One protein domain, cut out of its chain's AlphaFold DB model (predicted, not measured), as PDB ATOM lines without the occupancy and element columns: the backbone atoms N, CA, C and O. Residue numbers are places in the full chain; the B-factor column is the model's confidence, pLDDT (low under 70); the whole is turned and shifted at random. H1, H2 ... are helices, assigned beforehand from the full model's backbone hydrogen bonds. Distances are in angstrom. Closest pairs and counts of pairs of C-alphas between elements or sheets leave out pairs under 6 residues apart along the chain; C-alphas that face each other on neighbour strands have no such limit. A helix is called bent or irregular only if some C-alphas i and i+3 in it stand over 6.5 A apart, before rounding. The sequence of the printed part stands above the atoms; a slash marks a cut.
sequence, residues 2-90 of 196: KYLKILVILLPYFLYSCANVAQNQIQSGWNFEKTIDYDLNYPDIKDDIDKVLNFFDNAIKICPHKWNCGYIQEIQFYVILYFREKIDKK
ATOM      1  N   LYS A   2      25.739  17.255 -31.039       29.09
ATOM      2  CA  LYS A   2      25.982  17.009 -32.481       29.09
ATOM      3  C   LYS A   2      25.842  18.267 -33.367       29.09
ATOM      4  O   LYS A   2      26.536  18.364 -34.371       29.09
ATOM      5  N   TYR A   3      25.026  19.239 -32.948       39.53
ATOM      6  CA  TYR A   3      24.541  20.341 -33.797       39.53
ATOM      7  C   TYR A   3      25.290  21.677 -33.653       39.53
ATOM      8  O   TYR A   3      25.296  22.471 -34.587       39.53
ATOM      9  N   LEU A   4      26.056  21.883 -32.570       39.72
ATOM     10  CA  LEU A   4      26.930  23.065 -32.425       39.72
ATOM     11  C   LEU A   4      27.994  23.147 -33.543       39.72
ATOM     12  O   LEU A   4      28.533  24.209 -33.831       39.72
ATOM     13  N   LYS A   5      28.295  22.008 -34.184       29.48
ATOM     14  CA  LYS A   5      29.249  21.905 -35.294       29.48
ATOM     15  C   LYS A   5      28.701  22.425 -36.630       29.48
ATOM     16  O   LYS A   5      29.510  22.771 -37.483       29.48
ATOM     17  N   ILE A   6      27.378  22.493 -36.817       34.03
ATOM     18  CA  ILE A   6      26.753  22.926 -38.084       34.03
ATOM     19  C   ILE A   6      26.746  24.461 -38.200       34.03
ATOM     20  O   ILE A   6      27.076  24.987 -39.261       34.03
ATOM     21  N   LEU A   7      26.546  25.177 -37.085       38.97
ATOM     22  CA  LEU A   7      26.641  26.648 -36.991       38.97
ATOM     23  C   LEU A   7      27.964  27.222 -37.540       38.97
ATOM     24  O   LEU A   7      27.994  28.304 -38.122       38.97
ATOM     25  N   VAL A   8      29.065  26.478 -37.404       42.91
ATOM     26  CA  VAL A   8      30.406  26.910 -37.833       42.91
ATOM     27  C   VAL A   8      30.569  26.899 -39.362       42.91
ATOM     28  O   VAL A   8      31.399  27.641 -39.886       42.91
ATOM     29  N   ILE A   9      29.788  26.091 -40.090       34.19
ATOM     30  CA  ILE A   9      29.953  25.889 -41.542       34.19
ATOM     31  C   ILE A   9      29.211  26.959 -42.364       34.19
ATOM     32  O   ILE A   9      29.677  27.315 -43.444       34.19
ATOM     33  N   LEU A  10      28.110  27.519 -41.852       40.09
ATOM     34  CA  LEU A  10      27.265  28.486 -42.578       40.09
ATOM     35  C   LEU A  10      27.695  29.952 -42.393       40.09
ATOM     36  O   LEU A  10      27.432  30.811 -43.235       40.09
ATOM     37  N   LEU A  11      28.441  30.227 -41.326       46.66
ATOM     38  CA  LEU A  11      29.009  31.526 -40.953       46.66
ATOM     39  C   LEU A  11      29.705  32.299 -42.109       46.66
ATOM     40  O   LEU A  11      29.520  33.514 -42.202       46.66
ATOM     41  N   PRO A  12      30.450  31.650 -43.030       41.00
ATOM     42  CA  PRO A  12      31.061  32.315 -44.183       41.00
ATOM     43  C   PRO A  12      30.059  32.766 -45.258       41.00
ATOM     44  O   PRO A  12      30.291  33.789 -45.901       41.00
ATOM     45  N   TYR A  13      28.948  32.046 -45.458       43.66
ATOM     46  CA  TYR A  13      27.976  32.356 -46.515       43.66
ATOM     47  C   TYR A  13      27.151  33.613 -46.197       43.66
ATOM     48  O   TYR A  13      26.867  34.403 -47.100       43.66
ATOM     49  N   PHE A  14      26.867  33.886 -44.918       50.31
ATOM     50  CA  PHE A  14      26.148  35.099 -44.497       50.31
ATOM     51  C   PHE A  14      26.952  36.387 -44.703       50.31
ATOM     52  O   PHE A  14      26.388  37.439 -45.029       50.31
ATOM     53  N   LEU A  15      28.279  36.305 -44.567       51.41
ATOM     54  CA  LEU A  15      29.159  37.470 -44.605       51.41
ATOM     55  C   LEU A  15      29.197  38.121 -45.991       51.41
ATOM     56  O   LEU A  15      29.220  39.348 -46.067       51.41
ATOM     57  N   TYR A  16      29.102  37.348 -47.079       51.56
ATOM     58  CA  TYR A  16      29.235  37.857 -48.456       51.56
ATOM     59  C   TYR A  16      28.229  38.950 -48.839       51.56
ATOM     60  O   TYR A  16      28.505  39.766 -49.715       51.56
ATOM     61  N   SER A  17      27.076  39.003 -48.170       57.03
ATOM     62  CA  SER A  17      26.055  40.024 -48.421       57.03
ATOM     63  C   SER A  17      26.264  41.323 -47.632       57.03
ATOM     64  O   SER A  17      25.584  42.313 -47.912       57.03
ATOM     65  N   CYS A  18      27.190  41.363 -46.673       65.25
ATOM     66  CA  CYS A  18      27.371  42.476 -45.745       65.25
ATOM     67  C   CYS A  18      28.509  43.428 -46.164       65.25
ATOM     68  O   CYS A  18      29.427  43.034 -46.873       65.25
ATOM     69  N   ALA A  19      28.465  44.698 -45.746       72.88
ATOM     70  CA  ALA A  19      29.582  45.621 -45.979       72.88
ATOM     71  C   ALA A  19      30.832  45.151 -45.209       72.88
ATOM     72  O   ALA A  19      30.706  44.748 -44.056       72.88
ATOM     73  N   ASN A  20      32.035  45.261 -45.790       78.50
ATOM     74  CA  ASN A  20      33.282  44.748 -45.185       78.50
ATOM     75  C   ASN A  20      33.492  45.179 -43.721       78.50
ATOM     76  O   ASN A  20      33.939  44.392 -42.893       78.50
ATOM     77  N   VAL A  21      33.139  46.419 -43.364       77.19
ATOM     78  CA  VAL A  21      33.281  46.907 -41.979       77.19
ATOM     79  C   VAL A  21      32.324  46.183 -41.024       77.19
ATOM     80  O   VAL A  21      32.712  45.838 -39.912       77.19
ATOM     81  N   ALA A  22      31.096  45.902 -41.460       83.44
ATOM     82  CA  ALA A  22      30.130  45.132 -40.681       83.44
ATOM     83  C   ALA A  22      30.521  43.645 -40.598       83.44
ATOM     84  O   ALA A  22      30.389  43.047 -39.533       83.44
ATOM     85  N   GLN A  23      31.098  43.072 -41.661       85.50
ATOM     86  CA  GLN A  23      31.678  41.720 -41.617       85.50
ATOM     87  C   GLN A  23      32.775  41.612 -40.549       85.50
ATOM     88  O   GLN A  23      32.781  40.661 -39.772       85.50
ATOM     89  N   ASN A  24      33.666  42.606 -40.463       88.38
ATOM     90  CA  ASN A  24      34.731  42.622 -39.458       88.38
ATOM     91  C   ASN A  24      34.177  42.659 -38.027       88.38
ATOM     92  O   ASN A  24      34.726  41.996 -37.146       88.38
ATOM     93  N   GLN A  25      33.096  43.411 -37.788       91.88
ATOM     94  CA  GLN A  25      32.414  43.418 -36.490       91.88
ATOM     95  C   GLN A  25      31.853  42.031 -36.161       91.88
ATOM     96  O   GLN A  25      32.147  41.497 -35.096       91.88
ATOM     97  N   ILE A  26      31.143  41.404 -37.104       89.88
ATOM     98  CA  ILE A  26      30.590  40.053 -36.935       89.88
ATOM     99  C   ILE A  26      31.695  39.035 -36.635       89.88
ATOM    100  O   ILE A  26      31.600  38.271 -35.676       89.88
ATOM    101  N   GLN A  27      32.771  39.037 -37.423       89.81
ATOM    102  CA  GLN A  27      33.885  38.114 -37.230       89.81
ATOM    103  C   GLN A  27      34.582  38.337 -35.882       89.81
ATOM    104  O   GLN A  27      34.973  37.372 -35.227       89.81
ATOM    105  N   SER A  28      34.706  39.591 -35.444       92.38
ATOM    106  CA  SER A  28      35.252  39.923 -34.124       92.38
ATOM    107  C   SER A  28      34.356  39.406 -32.999       92.38
ATOM    108  O   SER A  28      34.874  38.805 -32.061       92.38
ATOM    109  N   GLY A  29      33.033  39.556 -33.129       93.81
ATOM    110  CA  GLY A  29      32.053  39.007 -32.189       93.81
ATOM    111  C   GLY A  29      32.180  37.493 -32.048       93.81
ATOM    112  O   GLY A  29      32.373  36.997 -30.942       93.81
ATOM    113  N   TRP A  30      32.200  36.762 -33.164       92.38
ATOM    114  CA  TRP A  30      32.356  35.303 -33.139       92.38
ATOM    115  C   TRP A  30      33.726  34.828 -32.658       92.38
ATOM    116  O   TRP A  30      33.840  33.767 -32.052       92.38
ATOM    117  N   ASN A  31      34.792  35.578 -32.925       90.88
ATOM    118  CA  ASN A  31      36.106  35.241 -32.386       90.88
ATOM    119  C   ASN A  31      36.172  35.473 -30.874       90.88
ATOM    120  O   ASN A  31      36.824  34.695 -30.184       90.88
ATOM    121  N   PHE A  32      35.500  36.509 -30.371       93.25
ATOM    122  CA  PHE A  32      35.409  36.777 -28.941       93.25
ATOM    123  C   PHE A  32      34.516  35.755 -28.225       93.25
ATOM    124  O   PHE A  32      34.898  35.264 -27.170       93.25
ATOM    125  N   GLU A  33      33.396  35.353 -28.832       93.56
ATOM    126  CA  GLU A  33      32.507  34.307 -28.306       93.56
ATOM    127  C   GLU A  33      33.266  33.014 -27.977       93.56
ATOM    128  O   GLU A  33      33.084  32.449 -26.902       93.56
ATOM    129  N   LYS A  34      34.208  32.604 -28.836       89.75
ATOM    130  CA  LYS A  34      35.047  31.410 -28.619       89.75
ATOM    131  C   LYS A  34      35.929  31.477 -27.370       89.75
ATOM    132  O   LYS A  34      36.494  30.456 -26.985       89.75
ATOM    133  N   THR A  35      36.109  32.662 -26.791       93.31
ATOM    134  CA  THR A  35      36.910  32.870 -25.577       93.31
ATOM    135  C   THR A  35      36.082  32.803 -24.296       93.31
ATOM    136  O   THR A  35      36.667  32.775 -23.218       93.31
ATOM    137  N   ILE A  36      34.750  32.747 -24.403       91.81
ATOM    138  CA  ILE A  36      33.850  32.678 -23.252       91.81
ATOM    139  C   ILE A  36      33.943  31.295 -22.605       91.81
ATOM    140  O   ILE A  36      33.761  30.266 -23.263       91.81
ATOM    141  N   ASP A  37      34.169  31.279 -21.292       92.94
ATOM    142  CA  ASP A  37      34.100  30.064 -20.488       92.94
ATOM    143  C   ASP A  37      32.651  29.771 -20.082       92.94
ATOM    144  O   ASP A  37      32.132  30.252 -19.074       92.94
ATOM    145  N   TYR A  38      31.979  28.958 -20.890       89.94
ATOM    146  CA  TYR A  38      30.606  28.541 -20.628       89.94
ATOM    147  C   TYR A  38      30.459  27.523 -19.495       89.94
ATOM    148  O   TYR A  38      29.335  27.085 -19.260       89.94
ATOM    149  N   ASP A  39      31.510  27.129 -18.785       92.19
ATOM    150  CA  ASP A  39      31.336  26.338 -17.564       92.19
ATOM    151  C   ASP A  39      30.965  27.241 -16.369       92.19
ATOM    152  O   ASP A  39      30.360  26.778 -15.401       92.19
ATOM    153  N   LEU A  40      31.220  28.551 -16.471       91.62
ATOM    154  CA  LEU A  40      30.834  29.557 -15.478       91.62
ATOM    155  C   LEU A  40      29.329  29.885 -15.513       91.62
ATOM    156  O   LEU A  40      28.629  29.657 -16.506       91.62
ATOM    157  N   ASN A  41      28.803  30.442 -14.417       89.75
ATOM    158  CA  ASN A  41      27.399  30.851 -14.340       89.75
ATOM    159  C   ASN A  41      27.151  32.150 -15.115       89.75
ATOM    160  O   ASN A  41      28.052  32.963 -15.294       89.75
ATOM    161  N   TYR A  42      25.897  32.383 -15.523       87.50
ATOM    162  CA  TYR A  42      25.521  33.563 -16.314       87.50
ATOM    163  C   TYR A  42      26.024  34.904 -15.746       87.50
ATOM    164  O   TYR A  42      26.570  35.679 -16.525       87.50
ATOM    165  N   PRO A  43      25.907  35.202 -14.434       92.69
ATOM    166  CA  PRO A  43      26.400  36.470 -13.894       92.69
ATOM    167  C   PRO A  43      27.900  36.688 -14.109       92.69
ATOM    168  O   PRO A  43      28.312  37.825 -14.310       92.69
ATOM    169  N   ASP A  44      28.690  35.612 -14.108       93.38
ATOM    170  CA  ASP A  44      30.149  35.669 -14.229       93.38
ATOM    171  C   ASP A  44      30.602  35.909 -15.678       93.38
ATOM    172  O   ASP A  44      31.677  36.455 -15.903       93.38
ATOM    173  N   ILE A  45      29.770  35.538 -16.658       94.88
ATOM    174  CA  ILE A  45      30.044  35.704 -18.099       94.88
ATOM    175  C   ILE A  45      29.174  36.776 -18.762       94.88
ATOM    176  O   ILE A  45      29.245  36.969 -19.975       94.88
ATOM    177  N   LYS A  46      28.326  37.472 -17.997       94.81
ATOM    178  CA  LYS A  46      27.355  38.431 -18.540       94.81
ATOM    179  C   LYS A  46      28.036  39.551 -19.324       94.81
ATOM    180  O   LYS A  46      27.577  39.887 -20.410       94.81
ATOM    181  N   ASP A  47      29.130  40.100 -18.804       97.06
ATOM    182  CA  ASP A  47      29.854  41.184 -19.476       97.06
ATOM    183  C   ASP A  47      30.480  40.715 -20.801       97.06
ATOM    184  O   ASP A  47      30.518  41.467 -21.778       97.06
ATOM    185  N   ASP A  48      30.916  39.454 -20.871       97.19
ATOM    186  CA  ASP A  48      31.438  38.867 -22.103       97.19
ATOM    187  C   ASP A  48      30.323  38.608 -23.125       97.19
ATOM    188  O   ASP A  48      30.491  38.900 -24.312       97.19
ATOM    189  N   ILE A  49      29.159  38.134 -22.669       96.50
ATOM    190  CA  ILE A  49      27.946  37.995 -23.488       96.50
ATOM    191  C   ILE A  49      27.531  39.356 -24.061       96.50
ATOM    192  O   ILE A  49      27.354  39.486 -25.276       96.50
ATOM    193  N   ASP A  50      27.431  40.384 -23.213       97.31
ATOM    194  CA  ASP A  50      27.066  41.748 -23.614       97.31
ATOM    195  C   ASP A  50      28.075  42.300 -24.639       97.31
ATOM    196  O   ASP A  50      27.711  42.997 -25.593       97.31
ATOM    197  N   LYS A  51      29.356  41.940 -24.506       97.94
ATOM    198  CA  LYS A  51      30.403  42.324 -25.452       97.94
ATOM    199  C   LYS A  51      30.263  41.639 -26.812       97.94
ATOM    200  O   LYS A  51      30.450  42.321 -27.822       97.94
ATOM    201  N   VAL A  52      29.912  40.349 -26.870       97.12
ATOM    202  CA  VAL A  52      29.583  39.662 -28.138       97.12
ATOM    203  C   VAL A  52      28.397  40.347 -28.819       97.12
ATOM    204  O   VAL A  52      28.498  40.720 -29.988       97.12
ATOM    205  N   LEU A  53      27.309  40.586 -28.080       97.00
ATOM    206  CA  LEU A  53      26.111  41.248 -28.608       97.00
ATOM    207  C   LEU A  53      26.420  42.652 -29.143       97.00
ATOM    208  O   LEU A  53      25.972  43.008 -30.228       97.00
ATOM    209  N   ASN A  54      27.270  43.422 -28.456       97.75
ATOM    210  CA  ASN A  54      27.664  44.756 -28.911       97.75
ATOM    211  C   ASN A  54      28.419  44.734 -30.256       97.75
ATOM    212  O   ASN A  54      28.279  45.663 -31.054       97.75
ATOM    213  N   PHE A  55      29.203  43.690 -30.555       96.44
ATOM    214  CA  PHE A  55      29.802  43.541 -31.887       96.44
ATOM    215  C   PHE A  55      28.726  43.388 -32.971       96.44
ATOM    216  O   PHE A  55      28.812  44.035 -34.018       96.44
ATOM    217  N   PHE A  56      27.695  42.583 -32.720       94.69
ATOM    218  CA  PHE A  56      26.599  42.389 -33.669       94.69
ATOM    219  C   PHE A  56      25.725  43.642 -33.804       94.69
ATOM    220  O   PHE A  56      25.485  44.082 -34.930       94.69
ATOM    221  N   ASP A  57      25.390  44.316 -32.702       95.12
ATOM    222  CA  ASP A  57      24.685  45.604 -32.720       95.12
ATOM    223  C   ASP A  57      25.474  46.668 -33.513       95.12
ATOM    224  O   ASP A  57      24.899  47.490 -34.233       95.12
ATOM    225  N   ASN A  58      26.809  46.671 -33.432       95.06
ATOM    226  CA  ASN A  58      27.637  47.573 -34.236       95.06
ATOM    227  C   ASN A  58      27.606  47.217 -35.728       95.06
ATOM    228  O   ASN A  58      27.563  48.126 -36.563       95.06
ATOM    229  N   ALA A  59      27.560  45.931 -36.085       92.56
ATOM    230  CA  ALA A  59      27.337  45.503 -37.467       92.56
ATOM    231  C   ALA A  59      25.968  45.975 -37.992       92.56
ATOM    232  O   ALA A  59      25.893  46.520 -39.100       92.56
ATOM    233  N   ILE A  60      24.921  45.879 -37.164       92.88
ATOM    234  CA  ILE A  60      23.572  46.376 -37.471       92.88
ATOM    235  C   ILE A  60      23.585  47.888 -37.703       92.88
ATOM    236  O   ILE A  60      22.975  48.373 -38.654       92.88
ATOM    237  N   LYS A  61      24.282  48.667 -36.867       92.75
ATOM    238  CA  LYS A  61      24.381  50.129 -37.048       92.75
ATOM    239  C   LYS A  61      25.019  50.504 -38.387       92.75
ATOM    240  O   LYS A  61      24.616  51.497 -38.985       92.75
ATOM    241  N   ILE A  62      25.988  49.717 -38.859       91.25
ATOM    242  CA  ILE A  62      26.671  49.948 -40.138       91.25
ATOM    243  C   ILE A  62      25.770  49.586 -41.325       91.25
ATOM    244  O   ILE A  62      25.738  50.317 -42.313       91.25
ATOM    245  N   CYS A  63      25.056  48.458 -41.259       88.12
ATOM    246  CA  CYS A  63      24.208  47.991 -42.355       88.12
ATOM    247  C   CYS A  63      22.817  47.569 -41.849       88.12
ATOM    248  O   CYS A  63      22.473  46.386 -41.862       88.12
ATOM    249  N   PRO A  64      21.980  48.539 -41.439       89.25
ATOM    250  CA  PRO A  64      20.733  48.250 -40.733       89.25
ATOM    251  C   PRO A  64      19.671  47.575 -41.597       89.25
ATOM    252  O   PRO A  64      18.706  47.040 -41.052       89.25
ATOM    253  N   HIS A  65      19.832  47.617 -42.920       87.19
ATOM    254  CA  HIS A  65      18.856  47.118 -43.886       87.19
ATOM    255  C   HIS A  65      19.079  45.673 -44.328       87.19
ATOM    256  O   HIS A  65      18.368  45.169 -45.191       87.19
ATOM    257  N   LYS A  66      20.095  45.004 -43.778       85.19
ATOM    258  CA  LYS A  66      20.434  43.631 -44.142       85.19
ATOM    259  C   LYS A  66      20.345  42.741 -42.918       85.19
ATOM    260  O   LYS A  66      21.114  42.906 -41.978       85.19
ATOM    261  N   TRP A  67      19.446  41.765 -42.966       84.56
ATOM    262  CA  TRP A  67      19.276  40.756 -41.917       84.56
ATOM    263  C   TRP A  67      20.585  40.039 -41.557       84.56
ATOM    264  O   TRP A  67      20.927  39.882 -40.388       84.56
ATOM    265  N   ASN A  68      21.390  39.729 -42.574       81.94
ATOM    266  CA  ASN A  68      22.677  39.050 -42.417       81.94
ATOM    267  C   ASN A  68      23.780  39.925 -41.789       81.94
ATOM    268  O   ASN A  68      24.902  39.456 -41.613       81.94
ATOM    269  N   CYS A  69      23.495  41.197 -41.492       85.50
ATOM    270  CA  CYS A  69      24.435  42.143 -40.901       85.50
ATOM    271  C   CYS A  69      24.171  42.346 -39.404       85.50
ATOM    272  O   CYS A  69      23.860  43.452 -38.971       85.50
ATOM    273  N   GLY A  70      24.308  41.278 -38.620       88.12
ATOM    274  CA  GLY A  70      24.252  41.290 -37.158       88.12
ATOM    275  C   GLY A  70      22.948  40.753 -36.571       88.12
ATOM    276  O   GLY A  70      23.016  40.036 -35.579       88.12
ATOM    277  N   TYR A  71      21.786  40.983 -37.198       89.44
ATOM    278  CA  TYR A  71      20.504  40.487 -36.665       89.44
ATOM    279  C   TYR A  71      20.490  38.962 -36.556       89.44
ATOM    280  O   TYR A  71      20.211  38.412 -35.494       89.44
ATOM    281  N   ILE A  72      20.860  38.270 -37.635       85.19
ATOM    282  CA  ILE A  72      20.894  36.810 -37.611       85.19
ATOM    283  C   ILE A  72      21.949  36.260 -36.645       85.19
ATOM    284  O   ILE A  72      21.734  35.229 -36.013       85.19
ATOM    285  N   GLN A  73      23.063  36.971 -36.473       89.06
ATOM    286  CA  GLN A  73      24.096  36.572 -35.524       89.06
ATOM    287  C   GLN A  73      23.646  36.747 -34.070       89.06
ATOM    288  O   GLN A  73      23.952  35.883 -33.254       89.06
ATOM    289  N   GLU A  74      22.873  37.792 -33.747       92.50
ATOM    290  CA  GLU A  74      22.227  37.919 -32.433       92.50
ATOM    291  C   GLU A  74      21.302  36.726 -32.161       92.50
ATOM    292  O   GLU A  74      21.432  36.094 -31.114       92.50
ATOM    293  N   ILE A  75      20.431  36.357 -33.113       87.31
ATOM    294  CA  ILE A  75      19.552  35.177 -32.992       87.31
ATOM    295  C   ILE A  75      20.377  33.910 -32.726       87.31
ATOM    296  O   ILE A  75      20.130  33.203 -31.749       87.31
ATOM    297  N   GLN A  76      21.385  33.641 -33.559       84.56
ATOM    298  CA  GLN A  76      22.249  32.462 -33.432       84.56
ATOM    299  C   GLN A  76      22.981  32.426 -32.086       84.56
ATOM    300  O   GLN A  76      23.124  31.365 -31.478       84.56
ATOM    301  N   PHE A  77      23.424  33.579 -31.589       90.94
ATOM    302  CA  PHE A  77      24.092  33.658 -30.299       90.94
ATOM    303  C   PHE A  77      23.129  33.392 -29.137       90.94
ATOM    304  O   PHE A  77      23.455  32.606 -28.251       90.94
ATOM    305  N   TYR A  78      21.906  33.926 -29.177       91.25
ATOM    306  CA  TYR A  78      20.878  33.592 -28.189       91.25
ATOM    307  C   TYR A  78      20.516  32.105 -28.186       91.25
ATOM    308  O   TYR A  78      20.309  31.532 -27.117       91.25
ATOM    309  N   VAL A  79      20.500  31.456 -29.354       83.50
ATOM    310  CA  VAL A  79      20.309  30.002 -29.458       83.50
ATOM    311  C   VAL A  79      21.431  29.257 -28.727       83.50
ATOM    312  O   VAL A  79      21.154  28.364 -27.929       83.50
ATOM    313  N   ILE A  80      22.694  29.658 -28.920       86.50
ATOM    314  CA  ILE A  80      23.834  29.076 -28.190       86.50
ATOM    315  C   ILE A  80      23.657  29.249 -26.677       86.50
ATOM    316  O   ILE A  80      23.838  28.283 -25.934       86.50
ATOM    317  N   LEU A  81      23.285  30.445 -26.217       90.25
ATOM    318  CA  LEU A  81      23.077  30.721 -24.793       90.25
ATOM    319  C   LEU A  81      21.961  29.862 -24.193       90.25
ATOM    320  O   LEU A  81      22.112  29.370 -23.075       90.25
ATOM    321  N   TYR A  82      20.868  29.658 -24.931       87.88
ATOM    322  CA  TYR A  82      19.754  28.821 -24.497       87.88
ATOM    323  C   TYR A  82      20.160  27.346 -24.374       87.88
ATOM    324  O   TYR A  82      19.998  26.753 -23.310       87.88
ATOM    325  N   PHE A  83      20.779  26.765 -25.408       83.50
ATOM    326  CA  PHE A  83      21.205  25.356 -25.382       83.50
ATOM    327  C   PHE A  83      22.391  25.075 -24.455       83.50
ATOM    328  O   PHE A  83      22.624  23.924 -24.088       83.50
ATOM    329  N   ARG A  84      23.159  26.102 -24.079       86.25
ATOM    330  CA  ARG A  84      24.172  26.017 -23.016       86.25
ATOM    331  C   ARG A  84      23.606  26.318 -21.625       86.25
ATOM    332  O   ARG A  84      24.387  26.491 -20.690       86.25
ATOM    333  N   GLU A  85      22.282  26.411 -21.499       89.62
ATOM    334  CA  GLU A  85      21.562  26.626 -20.239       89.62
ATOM    335  C   GLU A  85      21.996  27.912 -19.505       89.62
ATOM    336  O   GLU A  85      21.961  28.000 -18.280       89.62
ATOM    337  N   LYS A  86      22.429  28.936 -20.254       92.38
ATOM    338  CA  LYS A  86      22.848  30.236 -19.696       92.38
ATOM    339  C   LYS A  86      21.702  31.213 -19.539       92.38
ATOM    340  O   LYS A  86      21.758  32.083 -18.676       92.38
ATOM    341  N   ILE A  87      20.666  31.056 -20.347       92.00
ATOM    342  CA  ILE A  87      19.433  31.827 -20.262       92.00
ATOM    343  C   ILE A  87      18.249  30.871 -20.231       92.00
ATOM    344  O   ILE A  87      18.282  29.808 -20.851       92.00
ATOM    345  N   ASP A  88      17.194  31.255 -19.518       90.69
ATOM    346  CA  ASP A  88      15.957  30.491 -19.545       90.69
ATOM    347  C   ASP A  88      15.186  30.721 -20.857       90.69
ATOM    348  O   ASP A  88      15.427  31.666 -21.615       90.69
ATOM    349  N   LYS A  89      14.220  29.839 -21.114       85.88
ATOM    350  CA  LYS A  89      13.376  29.887 -22.309       85.88
ATOM    351  C   LYS A  89      12.609  31.201 -22.451       85.88
ATOM    352  O   LYS A  89      12.452  31.703 -23.559       85.88
ATOM    353  N   LYS A  90      12.112  31.760 -21.345       87.62
ATOM    354  CA  LYS A  90      11.317  32.991 -21.370       87.62
ATOM    355  C   LYS A  90      12.184  34.167 -21.813       87.62
ATOM    356  O   LYS A  90      11.765  34.957 -22.657       87.62
TER     357      LYS A  90
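AT A GLANCE: This is residues 2 to 90 of the 196 residues of an uncharacterized protein of Treponema lecithinolyticum ATCC 700332 (UniProt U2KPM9). What does one see first? Three helices, H2, H3 and H4, run side by side in alternating directions as a small bundle, their centres in a triangle with H3 between the other two in contact. The short H1 lies loosely on the far side from H3, near H2 and H4 but touching no helix. What is it made of? The printed part has 89 residues with four named helices, H1, H2, H3 and H4 along the chain, and no named strand, and its class is all helix. How large is it? It is compact and rounded, with a radius of gyration of the C-alphas of 12.9 A and spans of 35 by 28 by 25 A.

HOW THE PARTS SIT: How does H1, residues 7 to 15, stand to H2, residues 20 to 33? They are close but not clearly touching, with the closest C-alphas, those of Leu 15 and Gln 23, 5.8 A apart, and a shallow tilt of 17 degrees, opposite ways. What does H3, residues 42 to 62, touch? H2 and H3 form a helical hairpin and touch, the closest C-alphas being those of Ala 22 and Ala 59 at 4.3 A, with a shallow tilt of 9 degrees, opposite ways. H3 touches H4, residues 71 to 83, with residues 53 to 60 alone, in a second helical hairpin, closest at the C-alphas of Phe 56 and Glu 74, 6.4 A, with a shallow tilt of 16 degrees. Which pairs do not meet so closely? H2 and H4 are close but not clearly touching, the closest C-alphas being those of Ile 26 and Gln 73 at 7.5 A. H1 and H4 are near each other, with 5 pairs of C-alphas within 10 A, and H1 and H3 are apart. What do the backbones show? In H2 and H4 every O i to N i+4 pair is within hydrogen-bond range, against 15 of 17 in H3 and 0 of 5 in H1, where 2 of 6 O i to N i+3 pairs are.

IN THESE COORDINATES: Where does H1 begin? C-alpha 7 is at (26.641, 26.648, -36.991), and H1 measures 13.5 A from first to last C-alpha. How long are the others? H2 measures 19.9 A, H3 28.9 A and H4 18.9 A, ending at C-alpha 83 at (21.205, 25.356, -25.382). Which are irregular? H1 is, with C-alphas 9 and 12 7.0 A apart, and H3 is, with C-alphas 44 and 47 7.6 A apart and a kink of 32 degrees near residue 49.

THE WHOLE: How far does it reach? The two C-alphas farthest apart, those of Asp 39 and His 65, are 35.8 A apart. Are there cuts or long links? The printed part has no cut; the link H1 to H2 is tight, and H2 to H3 and H3 to H4 are short. Where is confidence low? Residues 2 to 18 are under pLDDT 70, and the mean of the printed part is 81.2.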